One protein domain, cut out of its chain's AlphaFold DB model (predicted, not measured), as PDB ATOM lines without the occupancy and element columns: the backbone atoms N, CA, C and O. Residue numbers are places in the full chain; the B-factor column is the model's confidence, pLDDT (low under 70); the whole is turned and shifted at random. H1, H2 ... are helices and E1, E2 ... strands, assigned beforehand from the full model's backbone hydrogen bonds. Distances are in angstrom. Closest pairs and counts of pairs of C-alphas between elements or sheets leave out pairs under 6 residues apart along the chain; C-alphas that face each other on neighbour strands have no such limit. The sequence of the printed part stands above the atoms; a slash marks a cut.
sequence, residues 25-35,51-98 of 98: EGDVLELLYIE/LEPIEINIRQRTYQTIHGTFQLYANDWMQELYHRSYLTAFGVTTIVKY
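AT A GLANCE: This is residues 25 to 35 and 51 to 98 of the 98 residues of an uncharacterized protein of Exiguobacterium sp. KKBO11 (UniProt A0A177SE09). The model is a twisted wall of five short strands, side by side in the order E1, E5, E2, E3, E4, with one short helix, H1, set off from one face and the other face bare. The 59 printed residues hold E1, E2, E3, E4, H1 and E5 along the chain, in a mixed sheet and a mixed class of helix and strand, with under half of the residues in named elements. The whole is compact, with a radius of gyration of the C-alphas of 11.2 A and spans of 34 by 24 by 20 A.

HOW THE PARTS SIT: Edge strand E1, residues 28 to 31, is antiparallel to E5, residues 93 to 96, at 162 degrees, with N 29 and O 95 2.8 A apart. E5 is parallel to E2, residues 54 to 57, at 14 degrees, with N 94 and O 54 2.9 A apart. E2, E3, residues 62 to 65, and E4, residues 68 to 71, form a meander, each strand the antiparallel neighbour of the one before. Its hairpins have N 55 and O 64 3.0 A apart, and N 63 and O 70 2.9 A apart. H1, residues 77 to 83, is only just not on the sheet, with 4 pairs of C-alphas within 10 A; every O i to N i+4 pair in it is within hydrogen-bond range. E4, H1 and E5 form a split strand-helix-strand unit, two strands running the same way with E2 and E3 between them, and its crossover is right-handed.

IN THESE COORDINATES: E1 is 9.9 A long from C-alpha 28 at (6.206, 33.066, -35.337), E2 9.9 A, E3 10.2 A, E4 10.4 A, H1 10.0 A, and E5 9.8 A to C-alpha 96 at (2.892, 32.186, -38.477).

THE WHOLE: The C-alphas farthest apart, of Glu 35 and Asn 75, are 33.9 A apart. Residues 36 to 50 are not printed, with 15.0 A between C-alphas 35 and 51. No link printed whole is long. Residues 35, 51, 85 and 87 to 91 have pLDDT under 70.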
ATOM      1  N   GLU A  25       6.586  24.243 -37.917       91.44
ATOM      2  CA  GLU A  25       5.241  24.311 -37.345       91.44
ATOM      3  C   GLU A  25       5.306  24.858 -35.909       91.44
ATOM      4  O   GLU A  25       6.014  24.317 -35.064       91.44
ATOM      5  N   GLY A  26       4.562  25.931 -35.640       90.00
ATOM      6  CA  GLY A  26       4.608  26.694 -34.393       90.00
ATOM      7  C   GLY A  26       5.489  27.945 -34.445       90.00
ATOM      8  O   GLY A  26       5.432  28.740 -33.506       90.00
ATOM      9  N   ASP A  27       6.250  28.162 -35.523       90.50
ATOM     10  CA  ASP A  27       7.082  29.358 -35.661       90.50
ATOM     11  C   ASP A  27       6.247  30.625 -35.849       90.50
ATOM     12  O   ASP A  27       5.219  30.636 -36.539       90.50
ATOM     13  N   VAL A  28       6.751  31.710 -35.256       91.12
ATOM     14  CA  VAL A  28       6.206  33.066 -35.337       91.12
ATOM     15  C   VAL A  28       7.344  34.026 -35.672       91.12
ATOM     16  O   VAL A  28       8.355  34.071 -34.971       91.12
ATOM     17  N   LEU A  29       7.172  34.800 -36.738       89.38
ATOM     18  CA  LEU A  29       8.073  35.868 -37.159       89.38
ATOM     19  C   LEU A  29       7.314  37.189 -37.136       89.38
ATOM     20  O   LEU A  29       6.290  37.328 -37.795       89.38
ATOM     21  N   GLU A  30       7.831  38.166 -36.402       88.44
ATOM     22  CA  GLU A  30       7.282  39.520 -36.377       88.44
ATOM     23  C   GLU A  30       8.225  40.451 -37.131       88.44
ATOM     24  O   GLU A  30       9.397  40.598 -36.784       88.44
ATOM     25  N   LEU A  31       7.707  41.059 -38.191       84.75
ATOM     26  CA  LEU A  31       8.424  42.013 -39.016       84.75
ATOM     27  C   LEU A  31       8.001  43.419 -38.617       84.75
ATOM     28  O   LEU A  31       6.817  43.756 -38.658       84.75
ATOM     29  N   LEU A  32       8.991  44.232 -38.256       79.19
ATOM     30  CA  LEU A  32       8.833  45.653 -37.994       79.19
ATOM     31  C   LEU A  32       9.844  46.415 -38.839       79.19
ATOM     32  O   LEU A  32      11.036  46.101 -38.817       79.19
ATOM     33  N   TYR A  33       9.380  47.434 -39.554       75.81
ATOM     34  CA  TYR A  33      10.272  48.394 -40.183       75.81
ATOM     35  C   TYR A  33      10.514  49.557 -39.222       75.81
ATOM     36  O   TYR A  33       9.569  50.156 -38.711       75.81
ATOM     37  N   ILE A  34      11.783  49.864 -38.961       72.12
ATOM     38  CA  ILE A  34      12.189  50.998 -38.133       72.12
ATOM     39  C   ILE A  34      12.995  51.931 -39.028       72.12
ATOM     40  O   ILE A  34      14.085  51.569 -39.471       72.12
ATOM     41  N   GLU A  35      12.465  53.127 -39.287       65.81
ATOM     42  CA  GLU A  35      13.198  54.164 -40.014       65.81
ATOM     43  C   GLU A  35      14.475  54.537 -39.255       65.81
ATOM     44  O   GLU A  35      14.446  54.925 -38.081       65.81
ATOM     45  N   LEU A  51      -0.237  51.170 -43.139       63.44
ATOM     46  CA  LEU A  51      -0.743  49.854 -43.445       63.44
ATOM     47  C   LEU A  51      -0.849  49.126 -42.118       63.44
ATOM     48  O   LEU A  51       0.103  49.032 -41.340       63.44
ATOM     49  N   GLU A  52      -2.075  48.702 -41.871       71.31
ATOM     50  CA  GLU A  52      -2.535  48.040 -40.667       71.31
ATOM     51  C   GLU A  52      -1.754  46.745 -40.406       71.31
ATOM     52  O   GLU A  52      -1.172  46.185 -41.338       71.31
ATOM     53  N   PRO A  53      -1.758  46.235 -39.162       77.69
ATOM     54  CA  PRO A  53      -1.171  44.939 -38.858       77.69
ATOM     55  C   PRO A  53      -1.747  43.850 -39.769       77.69
ATOM     56  O   PRO A  53      -2.968  43.748 -39.933       77.69
ATOM     57  N   ILE A  54      -0.863  43.037 -40.343       86.56
ATOM     58  CA  ILE A  54      -1.233  41.893 -41.175       86.56
ATOM     59  C   ILE A  54      -0.738  40.634 -40.474       86.56
ATOM     60  O   ILE A  54       0.448  40.509 -40.179       86.56
ATOM     61  N   GLU A  55      -1.633  39.681 -40.243       90.69
ATOM     62  CA  GLU A  55      -1.251  38.332 -39.827       90.69
ATOM     63  C   GLU A  55      -1.277  37.416 -41.048       90.69
ATOM     64  O   GLU A  55      -2.271  37.379 -41.767       90.69
ATOM     65  N   ILE A  56      -0.198  36.688 -41.311       90.69
ATOM     66  CA  ILE A  56      -0.064  35.770 -42.442       90.69
ATOM     67  C   ILE A  56       0.141  34.367 -41.888       90.69
ATOM     68  O   ILE A  56       1.174  34.083 -41.287       90.69
ATOM     69  N   ASN A  57      -0.794  33.457 -42.151       92.38
ATOM     70  CA  ASN A  57      -0.610  32.042 -41.864       92.38
ATOM     71  C   ASN A  57      -0.156  31.312 -43.134       92.38
ATOM     72  O   ASN A  57      -0.944  31.069 -44.051       92.38
ATOM     73  N   ILE A  58       1.115  30.912 -43.180       90.25
ATOM     74  CA  ILE A  58       1.695  30.249 -44.359       90.25
ATOM     75  C   ILE A  58       1.256  28.784 -44.510       90.25
ATOM     76  O   ILE A  58       1.303  28.240 -45.616       90.25
ATOM     77  N   ARG A  59       0.792  28.134 -43.432       90.44
ATOM     78  CA  ARG A  59       0.257  26.762 -43.482       90.44
ATOM     79  C   ARG A  59      -1.140  26.756 -44.090       90.44
ATOM     80  O   ARG A  59      -1.398  26.020 -45.040       90.44
ATOM     81  N   GLN A  60      -2.023  27.585 -43.541       91.44
ATOM     82  CA  GLN A  60      -3.403  27.740 -44.000       91.44
ATOM     83  C   GLN A  60      -3.497  28.576 -45.276       91.44
ATOM     84  O   GLN A  60      -4.527  28.552 -45.949       91.44
ATOM     85  N   ARG A  61      -2.407  29.261 -45.641       91.62
ATOM     86  CA  ARG A  61      -2.311  30.166 -46.788       91.62
ATOM     87  C   ARG A  61      -3.372  31.250 -46.695       91.62
ATOM     88  O   ARG A  61      -4.106  31.489 -47.647       91.62
ATOM     89  N   THR A  62      -3.476  31.869 -45.532       92.31
ATOM     90  CA  THR A  62      -4.423  32.946 -45.263       92.31
ATOM     91  C   THR A  62      -3.677  34.176 -44.793       92.31
ATOM     92  O   THR A  62      -2.568  34.088 -44.267       92.31
ATOM     93  N   TYR A  63      -4.290  35.333 -44.989       90.75
ATOM     94  CA  TYR A  63      -3.875  36.547 -44.313       90.75
ATOM     95  C   TYR A  63      -5.085  37.237 -43.702       90.75
ATOM     96  O   TYR A  63      -6.196  37.169 -44.231       90.75
ATOM     97  N   GLN A  64      -4.863  37.896 -42.578       90.50
ATOM     98  CA  GLN A  64      -5.868  38.618 -41.828       90.50
ATOM     99  C   GLN A  64      -5.454  40.079 -41.715       90.50
ATOM    100  O   GLN A  64      -4.318  40.393 -41.371       90.50
ATOM    101  N   THR A  65      -6.399  40.961 -42.011       87.00
ATOM    102  CA  THR A  65      -6.294  42.409 -41.807       87.00
ATOM    103  C   THR A  65      -7.508  42.882 -41.010       87.00
ATOM    104  O   THR A  65      -8.381  42.081 -40.660       87.00
ATOM    105  N   ILE A  66      -7.640  44.189 -40.762       83.81
ATOM    106  CA  ILE A  66      -8.850  44.717 -40.108       83.81
ATOM    107  C   ILE A  66     -10.113  44.506 -40.959       83.81
ATOM    108  O   ILE A  66     -11.229  44.566 -40.448       83.81
ATOM    109  N   HIS A  67      -9.947  44.287 -42.266       86.62
ATOM    110  CA  HIS A  67     -11.042  44.086 -43.209       86.62
ATOM    111  C   HIS A  67     -11.535  42.635 -43.252       86.62
ATOM    112  O   HIS A  67     -12.539  42.356 -43.907       86.62
ATOM    113  N   GLY A  68     -10.856  41.723 -42.555       89.00
ATOM    114  CA  GLY A  68     -11.222  40.316 -42.459       89.00
ATOM    115  C   GLY A  68     -10.084  39.378 -42.836       89.00
ATOM    116  O   GLY A  68      -8.923  39.774 -42.952       89.00
ATOM    117  N   THR A  69     -10.443  38.111 -43.017       92.62
ATOM    118  CA  THR A  69      -9.523  37.028 -43.370       92.62
ATOM    119  C   THR A  69      -9.715  36.640 -44.829       92.62
ATOM    120  O   THR A  69     -10.840  36.440 -45.292       92.62
ATOM    121  N   PHE A  70      -8.609  36.497 -45.545       90.94
ATOM    122  CA  PHE A  70      -8.574  36.225 -46.973       90.94
ATOM    123  C   PHE A  70      -7.683  35.016 -47.258       90.94
ATOM    124  O   PHE A  70      -6.716  34.753 -46.542       90.94
ATOM    125  N   GLN A  71      -8.004  34.285 -48.322       92.88
ATOM    126  CA  GLN A  71      -7.241  33.125 -48.773       92.88
ATOM    127  C   GLN A  71      -6.216  33.555 -49.830       92.88
ATOM    128  O   GLN A  71      -6.585  34.198 -50.810       92.88
ATOM    129  N   LEU A  72      -4.956  33.163 -49.650       89.06
ATOM    130  CA  LEU A  72      -3.899  33.290 -50.653       89.06
ATOM    131  C   LEU A  72      -4.088  32.251 -51.763       89.06
ATOM    132  O   LEU A  72      -4.516  31.114 -51.521       89.06
ATOM    133  N   TYR A  73      -3.689  32.605 -52.980       86.06
ATOM    134  CA  TYR A  73      -3.727  31.710 -54.129       86.06
ATOM    135  C   TYR A  73      -2.824  30.490 -53.923       86.06
ATOM    136  O   TYR A  73      -1.605  30.584 -53.830       86.06
ATOM    137  N   ALA A  74      -3.416  29.293 -53.911       74.50
ATOM    138  CA  ALA A  74      -2.721  28.061 -53.534       74.50
ATOM    139  C   ALA A  74      -1.454  27.748 -54.360       74.50
ATOM    140  O   ALA A  74      -0.490  27.214 -53.810       74.50
ATOM    141  N   ASN A  75      -1.451  28.065 -55.654       79.69
ATOM    142  CA  ASN A  75      -0.314  27.780 -56.532       79.69
ATOM    143  C   ASN A  75       0.741  28.890 -56.538       79.69
ATOM    144  O   ASN A  75       1.841  28.642 -57.017       79.69
ATOM    145  N   ASP A  76       0.419  30.075 -56.014       84.06
ATOM    146  CA  ASP A  76       1.245  31.270 -56.217       84.06
ATOM    147  C   ASP A  76       1.298  32.201 -55.000       84.06
ATOM    148  O   ASP A  76       1.615  33.383 -55.100       84.06
ATOM    149  N   TRP A  77       0.994  31.662 -53.818       86.12
ATOM    150  CA  TRP A  77       0.895  32.424 -52.573       86.12
ATOM    151  C   TRP A  77       2.173  33.219 -52.268       86.12
ATOM    152  O   TRP A  77       2.089  34.309 -51.716       86.12
ATOM    153  N   MET A  78       3.348  32.708 -52.659       87.44
ATOM    154  CA  MET A  78       4.618  33.423 -52.501       87.44
ATOM    155  C   MET A  78       4.707  34.645 -53.410       87.44
ATOM    156  O   MET A  78       5.170  35.684 -52.955       87.44
ATOM    157  N   GLN A  79       4.267  34.552 -54.670       87.19
ATOM    158  CA  GLN A  79       4.236  35.725 -55.543       87.19
ATOM    159  C   GLN A  79       3.170  36.712 -55.089       87.19
ATOM    160  O   GLN A  79       3.423  37.912 -55.106       87.19
ATOM    161  N   GLU A  80       1.999  36.237 -54.660       86.44
ATOM    162  CA  GLU A  80       0.957  37.115 -54.129       86.44
ATOM    163  C   GLU A  80       1.463  37.901 -52.916       86.44
ATOM    164  O   GLU A  80       1.279  39.116 -52.863       86.44
ATOM    165  N   LEU A  81       2.138  37.230 -51.974       83.44
ATOM    166  CA  LEU A  81       2.753  37.895 -50.832       83.44
ATOM    167  C   LEU A  81       3.870  38.835 -51.269       83.44
ATOM    168  O   LEU A  81       3.826  39.990 -50.881       83.44
ATOM    169  N   TYR A  82       4.807  38.396 -52.115       82.94
ATOM    170  CA  TYR A  82       5.931  39.212 -52.594       82.94
ATOM    171  C   TYR A  82       5.495  40.536 -53.236       82.94
ATOM    172  O   TYR A  82       6.114  41.570 -53.008       82.94
ATOM    173  N   HIS A  83       4.409  40.524 -54.015       80.50
ATOM    174  CA  HIS A  83       3.866  41.740 -54.627       80.50
ATOM    175  C   HIS A  83       2.967  42.549 -53.679       80.50
ATOM    176  O   HIS A  83       2.588  43.677 -53.999       80.50
ATOM    177  N   ARG A  84       2.603  41.996 -52.517       76.12
ATOM    178  CA  ARG A  84       1.895  42.719 -51.460       76.12
ATOM    179  C   ARG A  84       2.894  43.546 -50.662       76.12
ATOM    180  O   ARG A  84       3.942  43.069 -50.249       76.12
ATOM    181  N   SER A  85       2.528  44.784 -50.359       67.50
ATOM    182  CA  SER A  85       3.268  45.579 -49.382       67.50
ATOM    183  C   SER A  85       2.866  45.121 -47.974       67.50
ATOM    184  O   SER A  85       1.799  45.488 -47.486       67.50
ATOM    185  N   TYR A  86       3.671  44.247 -47.362       70.06
ATOM    186  CA  TYR A  86       3.500  43.784 -45.971       70.06
ATOM    187  C   TYR A  86       4.639  44.245 -45.045       70.06
ATOM    188  O   TYR A  86       4.605  43.972 -43.850       70.06
ATOM    189  N   LEU A  87       5.639  44.963 -45.562       67.62
ATOM    190  CA  LEU A  87       6.621  45.685 -44.752       67.62
ATOM    191  C   LEU A  87       6.152  47.125 -44.622       67.62
ATOM    192  O   LEU A  87       6.055  47.839 -45.618       67.62
ATOM    193  N   THR A  88       5.802  47.532 -43.406       64.94
ATOM    194  CA  THR A  88       5.126  48.808 -43.179       64.94
ATOM    195  C   THR A  88       5.836  49.570 -42.071       64.94
ATOM    196  O   THR A  88       6.282  48.986 -41.084       64.94
ATOM    197  N   ALA A  89       5.956  50.888 -42.237       59.84
ATOM    198  CA  ALA A  89       6.741  51.722 -41.327       59.84
ATOM    199  C   ALA A  89       6.133  51.890 -39.926       59.84
ATOM    200  O   ALA A  89       6.770  52.454 -39.045       59.84
ATOM    201  N   PHE A  90       4.918  51.383 -39.696       62.12
ATOM    202  CA  PHE A  90       4.184  51.575 -38.442       62.12
ATOM    203  C   PHE A  90       3.258  50.402 -38.073       62.12
ATOM    204  O   PHE A  90       2.494  50.508 -37.115       62.12
ATOM    205  N   GLY A  91       3.306  49.293 -38.816       69.88
ATOM    206  CA  GLY A  91       2.521  48.088 -38.565       69.88
ATOM    207  C   GLY A  91       3.429  46.888 -38.322       69.88
ATOM    208  O   GLY A  91       4.501  46.769 -38.912       69.88
ATOM    209  N   VAL A  92       2.997  46.002 -37.427       79.50
ATOM    210  CA  VAL A  92       3.650  44.705 -37.233       79.50
ATOM    211  C   VAL A  92       3.023  43.722 -38.205       79.50
ATOM    212  O   VAL A  92       1.805  43.534 -38.187       79.50
ATOM    213  N   THR A  93       3.852  43.091 -39.029       86.31
ATOM    214  CA  THR A  93       3.424  41.931 -39.808       86.31
ATOM    215  C   THR A  93       3.840  40.673 -39.075       86.31
ATOM    216  O   THR A  93       5.029  40.432 -38.867       86.31
ATOM    217  N   THR A  94       2.858  39.869 -38.691       89.88
ATOM    218  CA  THR A  94       3.072  38.614 -37.976       89.88
ATOM    219  C   THR A  94       2.915  37.465 -38.958       89.88
ATOM    220  O   THR A  94       1.853  37.271 -39.537       89.88
ATOM    221  N   ILE A  95       3.972  36.691 -39.164       90.69
ATOM    222  CA  ILE A  95       3.975  35.514 -40.029       90.69
ATOM    223  C   ILE A  95       4.025  34.280 -39.140       90.69
ATOM    224  O   ILE A  95       4.923  34.143 -38.312       90.69
ATOM    225  N   VAL A  96       3.064  33.379 -39.310       93.19
ATOM    226  CA  VAL A  96       2.892  32.186 -38.477       93.19
ATOM    227  C   VAL A  96       2.759  30.925 -39.317       93.19
ATOM    228  O   VAL A  96       2.276  30.959 -40.453       93.19
ATOM    229  N   LYS A  97       3.134  29.782 -38.739       91.56
ATOM    230  CA  LYS A  97       2.937  28.464 -39.357       91.56
ATOM    231  C   LYS A  97       2.262  27.487 -38.391       91.56
ATOM    232  O   LYS A  97       2.937  26.682 -37.764       91.56
ATOM    233  N   TYR A  98       0.933  27.513 -38.301       86.19
ATOM    234  CA  TYR A  98       0.133  26.517 -37.564       86.19
ATOM    235  C   TYR A  98      -1.191  26.203 -38.254       86.19
ATOM    236  O   TYR A  98      -1.627  26.970 -39.138       86.19
TER     237      TYR A  98